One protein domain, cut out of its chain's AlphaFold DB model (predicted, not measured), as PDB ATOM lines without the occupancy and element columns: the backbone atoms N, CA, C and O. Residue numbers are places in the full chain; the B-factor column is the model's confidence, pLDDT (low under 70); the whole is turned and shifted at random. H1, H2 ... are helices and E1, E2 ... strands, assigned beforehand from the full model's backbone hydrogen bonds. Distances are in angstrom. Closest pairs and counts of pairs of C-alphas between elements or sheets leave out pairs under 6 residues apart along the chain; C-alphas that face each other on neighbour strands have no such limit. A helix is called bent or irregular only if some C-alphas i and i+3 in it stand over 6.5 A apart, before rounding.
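Overview. This is residues 7 to 101 of the 103 residues of the protein "POR domain-containing protein" of Thermoprotei archaeon (UniProt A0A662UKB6). A short ribbon of two parallel strands, E1 and E2, stands at one side of a cluster of four helices, H2 to H5, with H3 next to E1 and H5 packed across H3. The long loop of residues 23 to 35 and the short H1 lie at the ribbon's end of the domain, away from H4 and H5. The printed part has 95 residues, with five named helices and two named strands in the order H1 E1 E2 H2 H3 H4 H5, and its class is mostly helix. It is compact, with a radius of gyration of the C-alphas of 14.2 A, but elongated in outline, spanning 42 by 26 by 22 A.

Arrangement. E1, residues 18 to 22, and E2, residues 36 to 40, are parallel neighbours, with 20 degrees between their directions; N 19 and O 36 are 2.9 A apart and N 38 and O 19 are 2.8 A apart, both within hydrogen-bond range. The closest C-alphas of E1 and H3, residues 53 to 68, are those of Phe 20 and Val 64, 7.4 A apart. E2 and H3 are near each other, with 6 pairs of C-alphas within 10 A. H3 and H5, residues 86 to 99, are the hubs, touching 3 helices each. They touch each other at a steep tilt of 47 degrees, the same way, closest at the C-alphas of Gly 62 and Gly 99, 3.9 A apart. H2, residues 42 to 50, touches residues 53 to 60 of H3 at a steep tilt of 69 degrees, only just short of about perpendicular, opposite ways; their closest C-alphas, of Tyr 47 and Ala 53, are 4.6 A apart. H4, residues 73 to 83, forms a helical hairpin with H5, with a shallow tilt of 24 degrees; their closest C-alphas, of Gly 81 and Val 89, are 5.8 A apart. H1, residues 7 to 11, touches no helix. Every O i to N i+4 pair is within hydrogen-bond range in H1, H2 and H4, against 10 of 12 in H3 and 8 of 10 in H5.

Along the chain. E1 is 13.6 A long and E2 13.2 A. H3 measures 23.7 A from C-alpha 53 at (27.584, -43.838, -27.347) to C-alpha 68, H5 20.6 A, H4 15.6 A and H2 11.2 A. H3 and H5 are irregular: C-alphas 54 and 57 are 7.5 A apart, and C-alphas 87 and 90 are 7.6 A apart. H1 begins at C-alpha 7, (22.226, -26.885, -43.808), and H5 ends at C-alpha 99, (27.596, -50.789, -38.921).

Size, cuts and confidence. The C-alphas farthest apart, of Gln 33 and Lys 87, are 43.4 A apart. The printed part has no cut. The link from E1 to E2, 13 residues, is long. No printed residue is under 70 in pLDDT.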
ATOM      1  N   SER A   7      22.562 -27.631 -42.582       88.31
ATOM      2  CA  SER A   7      22.226 -26.885 -43.808       88.31
ATOM      3  C   SER A   7      23.474 -26.434 -44.571       88.31
ATOM      4  O   SER A   7      23.572 -26.657 -45.770       88.31
ATOM      5  N   LYS A   8      24.480 -25.901 -43.862       91.25
ATOM      6  CA  LYS A   8      25.746 -25.469 -44.472       91.25
ATOM      7  C   LYS A   8      26.485 -26.636 -45.133       91.25
ATOM      8  O   LYS A   8      26.993 -26.490 -46.235       91.25
ATOM      9  N   TYR A   9      26.558 -27.797 -44.480       91.62
ATOM     10  CA  TYR A   9      27.200 -28.967 -45.087       91.62
ATOM     11  C   TYR A   9      26.383 -29.522 -46.259       91.62
ATOM     12  O   TYR A   9      26.970 -29.928 -47.254       91.62
ATOM     13  N   ALA A  10      25.051 -29.489 -46.180       91.44
ATOM     14  CA  ALA A  10      24.159 -29.886 -47.270       91.44
ATOM     15  C   ALA A  10      24.339 -29.012 -48.532       91.44
ATOM     16  O   ALA A  10      24.215 -29.496 -49.656       91.44
ATOM     17  N   GLU A  11      24.670 -27.732 -48.376       91.94
ATOM     18  CA  GLU A  11      24.997 -26.843 -49.501       91.94
ATOM     19  C   GLU A  11      26.308 -27.214 -50.207       91.94
ATOM     20  O   GLU A  11      26.434 -26.968 -51.400       91.94
ATOM     21  N   MET A  12      27.250 -27.854 -49.508       93.31
ATOM     22  CA  MET A  12      28.549 -28.264 -50.059       93.31
ATOM     23  C   MET A  12      28.513 -29.614 -50.791       93.31
ATOM     24  O   MET A  12      29.500 -30.001 -51.415       93.31
ATOM     25  N   LEU A  13      27.415 -30.364 -50.674       93.88
ATOM     26  CA  LEU A  13      27.264 -31.674 -51.302       93.88
ATOM     27  C   LEU A  13      26.869 -31.537 -52.776       93.88
ATOM     28  O   LEU A  13      26.022 -30.716 -53.125       93.88
ATOM     29  N   ASN A  14      27.450 -32.394 -53.618       93.50
ATOM     30  CA  ASN A  14      27.085 -32.509 -55.030       93.50
ATOM     31  C   ASN A  14      25.679 -33.112 -55.220       93.50
ATOM     32  O   ASN A  14      25.091 -33.651 -54.282       93.50
ATOM     33  N   ASP A  15      25.147 -33.061 -56.441       92.56
ATOM     34  CA  ASP A  15      23.765 -33.469 -56.744       92.56
ATOM     35  C   ASP A  15      23.496 -34.979 -56.605       92.56
ATOM     36  O   ASP A  15      22.347 -35.386 -56.471       92.56
ATOM     37  N   ASN A  16      24.540 -35.814 -56.556       93.44
ATOM     38  CA  ASN A  16      24.436 -37.277 -56.455       93.44
ATOM     39  C   ASN A  16      25.024 -37.809 -55.137       93.44
ATOM     40  O   ASN A  16      25.563 -38.918 -55.074       93.44
ATOM     41  N   ALA A  17      24.968 -37.002 -54.077       95.56
ATOM     42  CA  ALA A  17      25.612 -37.325 -52.815       95.56
ATOM     43  C   ALA A  17      24.972 -38.533 -52.112       95.56
ATOM     44  O   ALA A  17      23.747 -38.672 -52.017       95.56
ATOM     45  N   LEU A  18      25.831 -39.370 -51.529       95.94
ATOM     46  CA  LEU A  18      25.447 -40.335 -50.504       95.94
ATOM     47  C   LEU A  18      25.495 -39.638 -49.143       95.94
ATOM     48  O   LEU A  18      26.548 -39.160 -48.721       95.94
ATOM     49  N   VAL A  19      24.365 -39.578 -48.443       96.31
ATOM     50  CA  VAL A  19      24.255 -38.860 -47.168       96.31
ATOM     51  C   VAL A  19      23.931 -39.830 -46.046       96.31
ATOM     52  O   VAL A  19      22.897 -40.484 -46.076       96.31
ATOM     53  N   PHE A  20      24.776 -39.876 -45.018       97.00
ATOM     54  CA  PHE A  20      24.586 -40.729 -43.845       97.00
ATOM     55  C   PHE A  20      24.233 -39.870 -42.631       97.00
ATOM     56  O   PHE A  20      25.017 -39.026 -42.190       97.00
ATOM     57  N   LEU A  21      23.041 -40.082 -42.079       96.62
ATOM     58  CA  LEU A  21      22.504 -39.304 -40.969       96.62
ATOM     59  C   LEU A  21      22.269 -40.185 -39.753       96.62
ATOM     60  O   LEU A  21      21.706 -41.272 -39.868       96.62
ATOM     61  N   ASP A  22      22.651 -39.654 -38.595       97.75
ATOM     62  CA  ASP A  22      22.303 -40.245 -37.313       97.75
ATOM     63  C   ASP A  22      20.905 -39.770 -36.902       97.75
ATOM     64  O   ASP A  22      20.716 -38.606 -36.528       97.75
ATOM     65  N   SER A  23      19.909 -40.648 -37.006       96.94
ATOM     66  CA  SER A  23      18.526 -40.304 -36.663       96.94
ATOM     67  C   SER A  23      18.294 -40.146 -35.159       96.94
ATOM     68  O   SER A  23      17.275 -39.564 -34.793       96.94
ATOM     69  N   THR A  24      19.236 -40.552 -34.293       97.75
ATOM     70  CA  THR A  24      19.173 -40.268 -32.849       97.75
ATOM     71  C   THR A  24      19.198 -38.761 -32.572       97.75
ATOM     72  O   THR A  24      18.576 -38.293 -31.622       97.75
ATOM     73  N   HIS A  25      19.886 -37.979 -33.411       95.69
ATOM     74  CA  HIS A  25      20.049 -36.532 -33.214       95.69
ATOM     75  C   HIS A  25      19.453 -35.680 -34.341       95.69
ATOM     76  O   HIS A  25      19.139 -34.509 -34.129       95.69
ATOM     77  N   VAL A  26      19.305 -36.236 -35.546       94.62
ATOM     78  CA  VAL A  26      18.831 -35.507 -36.731       94.62
ATOM     79  C   VAL A  26      17.403 -35.924 -37.076       94.62
ATOM     80  O   VAL A  26      17.158 -36.803 -37.908       94.62
ATOM     81  N   SER A  27      16.433 -35.236 -36.477       88.62
ATOM     82  CA  SER A  27      15.006 -35.480 -36.722       88.62
ATOM     83  C   SER A  27      14.537 -34.995 -38.098       88.62
ATOM     84  O   SER A  27      13.669 -35.612 -38.708       88.62
ATOM     85  N   ARG A  28      15.138 -33.928 -38.637       87.50
ATOM     86  CA  ARG A  28      14.769 -33.332 -39.932       87.50
ATOM     87  C   ARG A  28      16.004 -33.087 -40.790       87.50
ATOM     88  O   ARG A  28      17.043 -32.680 -40.282       87.50
ATOM     89  N   PHE A  29      15.891 -33.359 -42.085       88.06
ATOM     90  CA  PHE A  29      16.924 -33.062 -43.076       88.06
ATOM     91  C   PHE A  29      16.247 -32.798 -44.417       88.06
ATOM     92  O   PHE A  29      15.582 -33.712 -44.916       88.06
ATOM     93  N   PRO A  30      16.383 -31.593 -44.988       79.56
ATOM     94  CA  PRO A  30      15.945 -31.347 -46.348       79.56
ATOM     95  C   PRO A  30      16.924 -32.068 -47.284       79.56
ATOM     96  O   PRO A  30      18.027 -31.591 -47.537       79.56
ATOM     97  N   GLY A  31      16.557 -33.272 -47.724       82.19
ATOM     98  CA  GLY A  31      17.268 -33.939 -48.813       82.19
ATOM     99  C   GLY A  31      17.070 -33.172 -50.123       82.19
ATOM    100  O   GLY A  31      16.083 -32.452 -50.273       82.19
ATOM    101  N   LYS A  32      17.993 -33.334 -51.069       88.81
ATOM    102  CA  LYS A  32      17.841 -32.833 -52.440       88.81
ATOM    103  C   LYS A  32      17.501 -33.985 -53.384       88.81
ATOM    104  O   LYS A  32      17.833 -35.138 -53.108       88.81
ATOM    105  N   GLN A  33      16.836 -33.674 -54.494       87.88
ATOM    106  CA  GLN A  33      16.637 -34.636 -55.577       87.88
ATOM    107  C   GLN A  33      18.005 -35.140 -56.069       87.88
ATOM    108  O   GLN A  33      18.936 -34.352 -56.177       87.88
ATOM    109  N   GLY A  34      18.128 -36.447 -56.316       90.88
ATOM    110  CA  GLY A  34      19.393 -37.093 -56.700       90.88
ATOM    111  C   GLY A  34      20.223 -37.628 -55.526       90.88
ATOM    112  O   GLY A  34      21.020 -38.548 -55.707       90.88
ATOM    113  N   TRP A  35      19.988 -37.156 -54.298       95.81
ATOM    114  CA  TRP A  35      20.686 -37.687 -53.125       95.81
ATOM    115  C   TRP A  35      20.152 -39.048 -52.700       95.81
ATOM    116  O   TRP A  35      18.942 -39.276 -52.644       95.81
ATOM    117  N   LYS A  36      21.064 -39.922 -52.271       95.50
ATOM    118  CA  LYS A  36      20.716 -41.162 -51.576       95.50
ATOM    119  C   LYS A  36      20.990 -40.993 -50.089       95.50
ATOM    120  O   LYS A  36      22.139 -40.930 -49.655       95.50
ATOM    121  N   VAL A  37      19.918 -40.895 -49.309       95.19
ATOM    122  CA  VAL A  37      19.997 -40.598 -47.877       95.19
ATOM    123  C   VAL A  37      19.781 -41.868 -47.055       95.19
ATOM    124  O   VAL A  37      18.698 -42.445 -47.063       95.19
ATOM    125  N   TYR A  38      20.799 -42.258 -46.296       96.50
ATOM    126  CA  TYR A  38      20.766 -43.331 -45.310       96.50
ATOM    127  C   TYR A  38      20.556 -42.749 -43.912       96.50
ATOM    128  O   TYR A  38      21.359 -41.947 -43.427       96.50
ATOM    129  N   ARG A  39      19.475 -43.158 -43.248       95.75
ATOM    130  CA  ARG A  39      19.108 -42.709 -41.899       95.75
ATOM    131  C   ARG A  39      19.099 -43.899 -40.956       95.75
ATOM    132  O   ARG A  39      18.232 -44.755 -41.071       95.75
ATOM    133  N   GLN A  40      20.042 -43.923 -40.023       98.06
ATOM    134  CA  GLN A  40      20.145 -44.962 -38.999       98.06
ATOM    135  C   GLN A  40      20.452 -44.309 -37.646       98.06
ATOM    136  O   GLN A  40      21.158 -43.299 -37.619       98.06
ATOM    137  N   PRO A  41      19.948 -44.840 -36.522       98.06
ATOM    138  CA  PRO A  41      20.162 -44.244 -35.207       98.06
ATOM    139  C   PRO A  41      21.520 -44.683 -34.634       98.06
ATOM    140  O   PRO A  41      21.584 -45.445 -33.673       98.06
ATOM    141  N   TYR A  42      22.624 -44.269 -35.269       98.69
ATOM    142  CA  TYR A  42      23.976 -44.768 -34.970       98.69
ATOM    143  C   TYR A  42      24.352 -44.626 -33.495       98.69
ATOM    144  O   TYR A  42      24.950 -45.541 -32.927       98.69
ATOM    145  N   THR A  43      23.997 -43.500 -32.873       98.62
ATOM    146  CA  THR A  43      24.299 -43.259 -31.459       98.62
ATOM    147  C   THR A  43      23.497 -44.169 -30.533       98.62
ATOM    148  O   THR A  43      24.070 -44.738 -29.602       98.62
ATOM    149  N   ASP A  44      22.208 -44.368 -30.813       98.50
ATOM    150  CA  ASP A  44      21.376 -45.320 -30.065       98.50
ATOM    151  C   ASP A  44      21.876 -46.760 -30.236       98.50
ATOM    152  O   ASP A  44      22.037 -47.479 -29.252       98.50
ATOM    153  N   ILE A  45      22.212 -47.166 -31.465       98.62
ATOM    154  CA  ILE A  45      22.751 -48.499 -31.766       98.62
ATOM    155  C   ILE A  45      24.048 -48.740 -30.991       98.62
ATOM    156  O   ILE A  45      24.196 -49.774 -30.346       98.62
ATOM    157  N   ALA A  46      24.983 -47.788 -31.004       98.62
ATOM    158  CA  ALA A  46      26.235 -47.918 -30.263       98.62
ATOM    159  C   ALA A  46      26.009 -48.050 -28.753       98.62
ATOM    160  O   ALA A  46      26.658 -48.865 -28.092       98.62
ATOM    161  N   TYR A  47      25.070 -47.280 -28.201       98.50
ATOM    162  CA  TYR A  47      24.720 -47.380 -26.792       98.50
ATOM    163  C   TYR A  47      24.075 -48.730 -26.454       98.50
ATOM    164  O   TYR A  47      24.533 -49.404 -25.536       98.50
ATOM    165  N   ARG A  48      23.064 -49.159 -27.212       98.44
ATOM    166  CA  ARG A  48      22.313 -50.394 -26.942       98.44
ATOM    167  C   ARG A  48      23.127 -51.658 -27.172       98.44
ATOM    168  O   ARG A  48      23.046 -52.585 -26.377       98.44
ATOM    169  N   GLU A  49      23.903 -51.696 -28.249       98.19
ATOM    170  CA  GLU A  49      24.639 -52.897 -28.630       98.19
ATOM    171  C   GLU A  49      25.989 -52.974 -27.918       98.19
ATOM    172  O   GLU A  49      26.372 -54.047 -27.464       98.19
ATOM    173  N   VAL A  50      26.719 -51.860 -27.793       97.75
ATOM    174  CA  VAL A  50      28.109 -51.836 -27.290       97.75
ATOM    175  C   VAL A  50      28.221 -51.233 -25.884       97.75
ATOM    176  O   VAL A  50      29.277 -51.317 -25.262       97.75
ATOM    177  N   GLY A  51      27.150 -50.647 -25.345       97.62
ATOM    178  CA  GLY A  51      27.144 -50.026 -24.015       97.62
ATOM    179  C   GLY A  51      27.789 -48.638 -23.974       97.62
ATOM    180  O   GLY A  51      28.039 -48.104 -22.895       97.62
ATOM    181  N   SER A  52      28.108 -48.036 -25.128       97.19
ATOM    182  CA  SER A  52      28.801 -46.744 -25.182       97.19
ATOM    183  C   SER A  52      28.447 -45.955 -26.438       97.19
ATOM    184  O   SER A  52      28.837 -46.308 -27.545       97.19
ATOM    185  N   ALA A  53      27.815 -44.794 -26.261       97.62
ATOM    186  CA  ALA A  53      27.584 -43.838 -27.347       97.62
ATOM    187  C   ALA A  53      28.893 -43.313 -27.981       97.62
ATOM    188  O   ALA A  53      28.891 -42.829 -29.109       97.62
ATOM    189  N   ARG A  54      30.038 -43.431 -27.286       97.12
ATOM    190  CA  ARG A  54      31.338 -42.930 -27.774       97.12
ATOM    191  C   ARG A  54      31.857 -43.664 -29.014       97.12
ATOM    192  O   ARG A  54      32.722 -43.118 -29.684       97.12
ATOM    193  N   VAL A  55      31.339 -44.858 -29.321       98.25
ATOM    194  CA  VAL A  55      31.716 -45.634 -30.522       98.25
ATOM    195  C   VAL A  55      30.694 -45.515 -31.661       98.25
ATOM    196  O   VAL A  55      30.739 -46.264 -32.635       98.25
ATOM    197  N   ALA A  56      29.764 -44.560 -31.580       98.56
ATOM    198  CA  ALA A  56      28.750 -44.324 -32.611       98.56
ATOM    199  C   ALA A  56      29.336 -43.981 -33.987       98.56
ATOM    200  O   ALA A  56      28.790 -44.374 -35.019       98.56
ATOM    201  N   ASN A  57      30.481 -43.301 -34.014       98.00
ATOM    202  CA  ASN A  57      31.222 -43.037 -35.244       98.00
ATOM    203  C   ASN A  57      31.670 -44.329 -35.947       98.00
ATOM    204  O   ASN A  57      31.659 -44.364 -37.173       98.00
ATOM    205  N   MET A  58      32.006 -45.388 -35.207       98.56
ATOM    206  CA  MET A  58      32.386 -46.678 -35.792       98.56
ATOM    207  C   MET A  58      31.190 -47.404 -36.397       98.56
ATOM    208  O   MET A  58      31.312 -47.962 -37.483       98.56
ATOM    209  N   VAL A  59      30.013 -47.328 -35.767       98.81
ATOM    210  CA  VAL A  59      28.771 -47.840 -36.375       98.81
ATOM    211  C   VAL A  59      28.481 -47.105 -37.687       98.81
ATOM    212  O   VAL A  59      28.196 -47.734 -38.706       98.81
ATOM    213  N   ALA A  60      28.606 -45.775 -37.693       98.62
ATOM    214  CA  ALA A  60      28.437 -44.984 -38.909       98.62
ATOM    215  C   ALA A  60      29.484 -45.344 -39.979       98.62
ATOM    216  O   ALA A  60      29.125 -45.511 -41.142       98.62
ATOM    217  N   LEU A  61      30.753 -45.517 -39.594       98.50
ATOM    218  CA  LEU A  61      31.837 -45.912 -40.497       98.50
ATOM    219  C   LEU A  61      31.568 -47.275 -41.143       98.50
ATOM    220  O   LEU A  61      31.679 -47.397 -42.359       98.50
ATOM    221  N   GLY A  62      31.150 -48.272 -40.358       98.69
ATOM    222  CA  GLY A  62      30.764 -49.582 -40.883       98.69
ATOM    223  C   GLY A  62      29.641 -49.475 -41.908       98.69
ATOM    224  O   GLY A  62      29.717 -50.075 -42.978       98.69
ATOM    225  N   HIS A  63      28.637 -48.639 -41.639       98.69
ATOM    226  CA  HIS A  63      27.546 -48.446 -42.585       98.69
ATOM    227  C   HIS A  63      28.013 -47.766 -43.881       98.69
ATOM    228  O   HIS A  63      27.632 -48.189 -44.972       98.69
ATOM    229  N   VAL A  64      28.889 -46.761 -43.784       98.50
ATOM    230  CA  VAL A  64      29.504 -46.117 -44.956       98.50
ATOM    231  C   VAL A  64      30.278 -47.137 -45.787       98.50
ATOM    232  O   VAL A  64      30.072 -47.206 -46.999       98.50
ATOM    233  N   VAL A  65      31.122 -47.962 -45.165       98.44
ATOM    234  CA  VAL A  65      31.906 -48.991 -45.866       98.44
ATOM    235  C   VAL A  65      30.988 -49.976 -46.586       98.44
ATOM    236  O   VAL A  65      31.151 -50.183 -47.787       98.44
ATOM    237  N   ALA A  66      29.963 -50.501 -45.911       98.12
ATOM    238  CA  ALA A  66      29.029 -51.454 -46.511       98.12
ATOM    239  C   ALA A  66      28.225 -50.872 -47.686       98.12
ATOM    240  O   ALA A  66      27.951 -51.572 -48.658       98.12
ATOM    241  N   ARG A  67      27.843 -49.590 -47.623       97.69
ATOM    242  CA  ARG A  67      27.019 -48.949 -48.664       97.69
ATOM    243  C   ARG A  67      27.811 -48.417 -49.846       97.69
ATOM    244  O   ARG A  67      27.234 -48.235 -50.915       97.69
ATOM    245  N   THR A  68      29.094 -48.141 -49.650       97.00
ATOM    246  CA  THR A  68      29.955 -47.546 -50.679       97.00
ATOM    247  C   THR A  68      30.898 -48.557 -51.318       97.00
ATOM    248  O   THR A  68      31.317 -48.345 -52.451       97.00
ATOM    249  N   ASN A  69      31.233 -49.643 -50.611       96.19
ATOM    250  CA  ASN A  69      32.221 -50.643 -51.020       96.19
ATOM    251  C   ASN A  69      33.584 -50.036 -51.423       96.19
ATOM    252  O   ASN A  69      34.305 -50.597 -52.243       96.19
ATOM    253  N   LEU A  70      33.930 -48.863 -50.870       96.19
ATOM    254  CA  LEU A  70      35.158 -48.133 -51.215       96.19
ATOM    255  C   LEU A  70      36.426 -48.823 -50.707       96.19
ATOM    256  O   LEU A  70      37.498 -48.645 -51.277       96.19
ATOM    257  N   VAL A  71      36.307 -49.584 -49.622       97.25
ATOM    258  CA  VAL A  71      37.407 -50.307 -48.982       97.25
ATOM    259  C   VAL A  71      36.911 -51.661 -48.493       97.25
ATOM    260  O   VAL A  71      35.732 -51.817 -48.172       97.25
ATOM    261  N   LYS A  72      37.818 -52.638 -48.405       98.25
ATOM    262  CA  LYS A  72      37.508 -53.924 -47.778       98.25
ATOM    263  C   LYS A  72      37.318 -53.736 -46.269       98.25
ATOM    264  O   LYS A  72      38.148 -53.055 -45.660       98.25
ATOM    265  N   PRO A  73      36.294 -54.352 -45.650       98.25
ATOM    266  CA  PRO A  73      36.090 -54.277 -44.205       98.25
ATOM    267  C   PRO A  73      37.310 -54.725 -43.394       98.25
ATOM    268  O   PRO A  73      37.630 -54.092 -42.395       98.25
ATOM    269  N   GLU A  74      38.016 -55.755 -43.870       98.12
ATOM    270  CA  GLU A  74      39.222 -56.316 -43.242       98.12
ATOM    271  C   GLU A  74      40.279 -55.232 -42.978       98.12
ATOM    272  O   GLU A  74      40.727 -55.059 -41.851       98.12
ATOM    273  N   HIS A  75      40.586 -54.407 -43.988       98.31
ATOM    274  CA  HIS A  75      41.598 -53.353 -43.870       98.31
ATOM    275  C   HIS A  75      41.209 -52.270 -42.854       98.31
ATOM    276  O   HIS A  75      42.072 -51.631 -42.250       98.31
ATOM    277  N   VAL A  76      39.907 -52.026 -42.681       98.38
ATOM    278  CA  VAL A  76      39.418 -51.065 -41.687       98.38
ATOM    279  C   VAL A  76      39.548 -51.648 -40.283       98.38
ATOM    280  O   VAL A  76      39.949 -50.924 -39.377       98.38
ATOM    281  N   GLU A  77      39.259 -52.938 -40.097       98.44
ATOM    282  CA  GLU A  77      39.461 -53.623 -38.815       98.44
ATOM    283  C   GLU A  77      40.939 -53.652 -38.407       98.44
ATOM    284  O   GLU A  77      41.243 -53.311 -37.263       98.44
ATOM    285  N   ASP A  78      41.841 -53.953 -39.345       98.31
ATOM    286  CA  ASP A  78      43.292 -53.909 -39.117       98.31
ATOM    287  C   ASP A  78      43.732 -52.502 -38.681       98.31
ATOM    288  O   ASP A  78      44.351 -52.326 -37.633       98.31
ATOM    289  N   THR A  79      43.293 -51.471 -39.414       98.19
ATOM    290  CA  THR A  79      43.605 -50.070 -39.083       98.19
ATOM    291  C   THR A  79      43.076 -49.681 -37.701       98.19
ATOM    292  O   THR A  79      43.749 -48.962 -36.966       98.19
ATOM    293  N   ILE A  80      41.877 -50.139 -37.320       98.06
ATOM    294  CA  ILE A  80      41.333 -49.907 -35.973       98.06
ATOM    295  C   ILE A  80      42.266 -50.515 -34.916       98.06
ATOM    296  O   ILE A  80      42.501 -49.866 -33.897       98.06
ATOM    297  N   GLY A  81      42.809 -51.711 -35.156       97.75
ATOM    298  CA  GLY A  81      43.796 -52.346 -34.279       97.75
ATOM    299  C   GLY A  81      45.072 -51.519 -34.094       97.75
ATOM    300  O   GLY A  81      45.587 -51.450 -32.978       97.75
ATOM    301  N   ASP A  82      45.523 -50.842 -35.150       97.94
ATOM    302  CA  ASP A  82      46.763 -50.057 -35.146       97.94
ATOM    303  C   ASP A  82      46.616 -48.670 -34.499       97.94
ATOM    304  O   ASP A  82      47.527 -48.193 -33.818       97.94
ATOM    305  N   VAL A  83      45.484 -47.986 -34.717       97.06
ATOM    306  CA  VAL A  83      45.329 -46.560 -34.346       97.06
ATOM    307  C   VAL A  83      44.525 -46.327 -33.070       97.06
ATOM    308  O   VAL A  83      44.618 -45.254 -32.465       97.06
ATOM    309  N   VAL A  84      43.696 -47.288 -32.654       97.12
ATOM    310  CA  VAL A  84      42.866 -47.155 -31.452       97.12
ATOM    311  C   VAL A  84      43.645 -47.672 -30.240       97.12
ATOM    312  O   VAL A  84      44.214 -48.758 -30.298       97.12
ATOM    313  N   PRO A  85      43.653 -46.958 -29.095       97.75
ATOM    314  CA  PRO A  85      44.294 -47.467 -27.886       97.75
ATOM    315  C   PRO A  85      43.766 -48.858 -27.528       97.75
ATOM    316  O   PRO A  85      42.551 -49.047 -27.478       97.75
ATOM    317  N   SER A  86      44.669 -49.794 -27.219       96.88
ATOM    318  CA  SER A  86      44.379 -51.229 -27.040       96.88
ATOM    319  C   SER A  86      43.121 -51.523 -26.215       96.88
ATOM    320  O   SER A  86      42.277 -52.316 -26.623       96.88
ATOM    321  N   LYS A  87      42.925 -50.800 -25.104       97.44
ATOM    322  CA  LYS A  87      41.750 -50.925 -24.219       97.44
ATOM    323  C   LYS A  87      40.390 -50.642 -24.877       97.44
ATOM    324  O   LYS A  87      39.361 -50.934 -24.279       97.44
ATOM    325  N   TRP A  88      40.363 -50.030 -26.059       97.50
ATOM    326  CA  TRP A  88      39.144 -49.664 -26.783       97.50
ATOM    327  C   TRP A  88      38.984 -50.394 -28.121       97.50
ATOM    328  O   TRP A  88      37.937 -50.235 -28.750       97.50
ATOM    329  N   VAL A  89      39.973 -51.175 -28.567       98.38
ATOM    330  CA  VAL A  89      39.970 -51.819 -29.894       98.38
ATOM    331  C   VAL A  89      38.749 -52.722 -30.066       98.38
ATOM    332  O   VAL A  89      37.989 -52.541 -31.015       98.38
ATOM    333  N   GLU A  90      38.487 -53.618 -29.111       98.25
ATOM    334  CA  GLU A  90      37.367 -54.567 -29.187       98.25
ATOM    335  C   GLU A  90      36.012 -53.858 -29.348       98.25
ATOM    336  O   GLU A  90      35.221 -54.192 -30.234       98.25
ATOM    337  N   ALA A  91      35.763 -52.823 -28.540       98.38
ATOM    338  CA  ALA A  91      34.526 -52.050 -28.604       98.38
ATOM    339  C   ALA A  91      34.357 -51.334 -29.957       98.38
ATOM    340  O   ALA A  91      33.249 -51.286 -30.495       98.38
ATOM    341  N   ASN A  92      35.445 -50.802 -30.526       98.75
ATOM    342  CA  ASN A  92      35.417 -50.119 -31.821       98.75
ATOM    343  C   ASN A  92      35.216 -51.105 -32.983       98.75
ATOM    344  O   ASN A  92      34.369 -50.847 -33.837       98.75
ATOM    345  N   ILE A  93      35.902 -52.256 -32.982       98.69
ATOM    346  CA  ILE A  93      35.702 -53.321 -33.983       98.69
ATOM    347  C   ILE A  93      34.261 -53.836 -33.930       98.69
ATOM    348  O   ILE A  93      33.598 -53.959 -34.962       98.69
ATOM    349  N   ARG A  94      33.723 -54.092 -32.732       98.69
ATOM    350  CA  ARG A  94      32.336 -54.548 -32.578       98.69
ATOM    351  C   ARG A  94      31.338 -53.523 -33.121       98.69
ATOM    352  O   ARG A  94      30.431 -53.902 -33.859       98.69
ATOM    353  N   ALA A  95      31.520 -52.241 -32.803       98.81
ATOM    354  CA  ALA A  95      30.694 -51.158 -33.334       98.81
ATOM    355  C   ALA A  95      30.770 -51.065 -34.868       98.81
ATOM    356  O   ALA A  95      29.734 -50.978 -35.531       98.81
ATOM    357  N   PHE A  96      31.971 -51.167 -35.438       98.81
ATOM    358  CA  PHE A  96      32.185 -51.190 -36.884       98.81
ATOM    359  C   PHE A  96      31.440 -52.353 -37.561       98.81
ATOM    360  O   PHE A  96      30.661 -52.134 -38.491       98.81
ATOM    361  N   ARG A  97      31.571 -53.574 -37.028       98.75
ATOM    362  CA  ARG A  97      30.870 -54.773 -37.530       98.75
ATOM    363  C   ARG A  97      29.348 -54.686 -37.433       98.75
ATOM    364  O   ARG A  97      28.638 -55.281 -38.242       98.75
ATOM    365  N   ILE A  98      28.812 -53.973 -36.443       98.75
ATOM    366  CA  ILE A  98      27.374 -53.669 -36.389       98.75
ATOM    367  C   ILE A  98      26.997 -52.760 -37.561       98.75
ATOM    368  O   ILE A  98      26.052 -53.073 -38.280       98.75
ATOM    369  N   GLY A  99      27.777 -51.703 -37.795       98.69
ATOM    370  CA  GLY A  99      27.596 -50.789 -38.921       98.69
ATOM    371  C   GLY A  99      27.549 -51.486 -40.280       98.69
ATOM    372  O   GLY A  99      26.675 -51.180 -41.087       98.69
ATOM    373  N   LEU A 100      28.429 -52.467 -40.511       98.69
ATOM    374  CA  LEU A 100      28.488 -53.232 -41.767       98.69
ATOM    375  C   LEU A 100      27.178 -53.961 -42.115       98.69
ATOM    376  O   LEU A 100      26.934 -54.273 -43.277       98.69
ATOM    377  N   ARG A 101      26.344 -54.251 -41.112       98.19
ATOM    378  CA  ARG A 101      25.087 -54.999 -41.266       98.19
ATOM    379  C   ARG A 101      23.862 -54.099 -41.453       98.19
ATOM    380  O   ARG A 101      22.767 -54.618 -41.643       98.19
TER     381      ARG A 101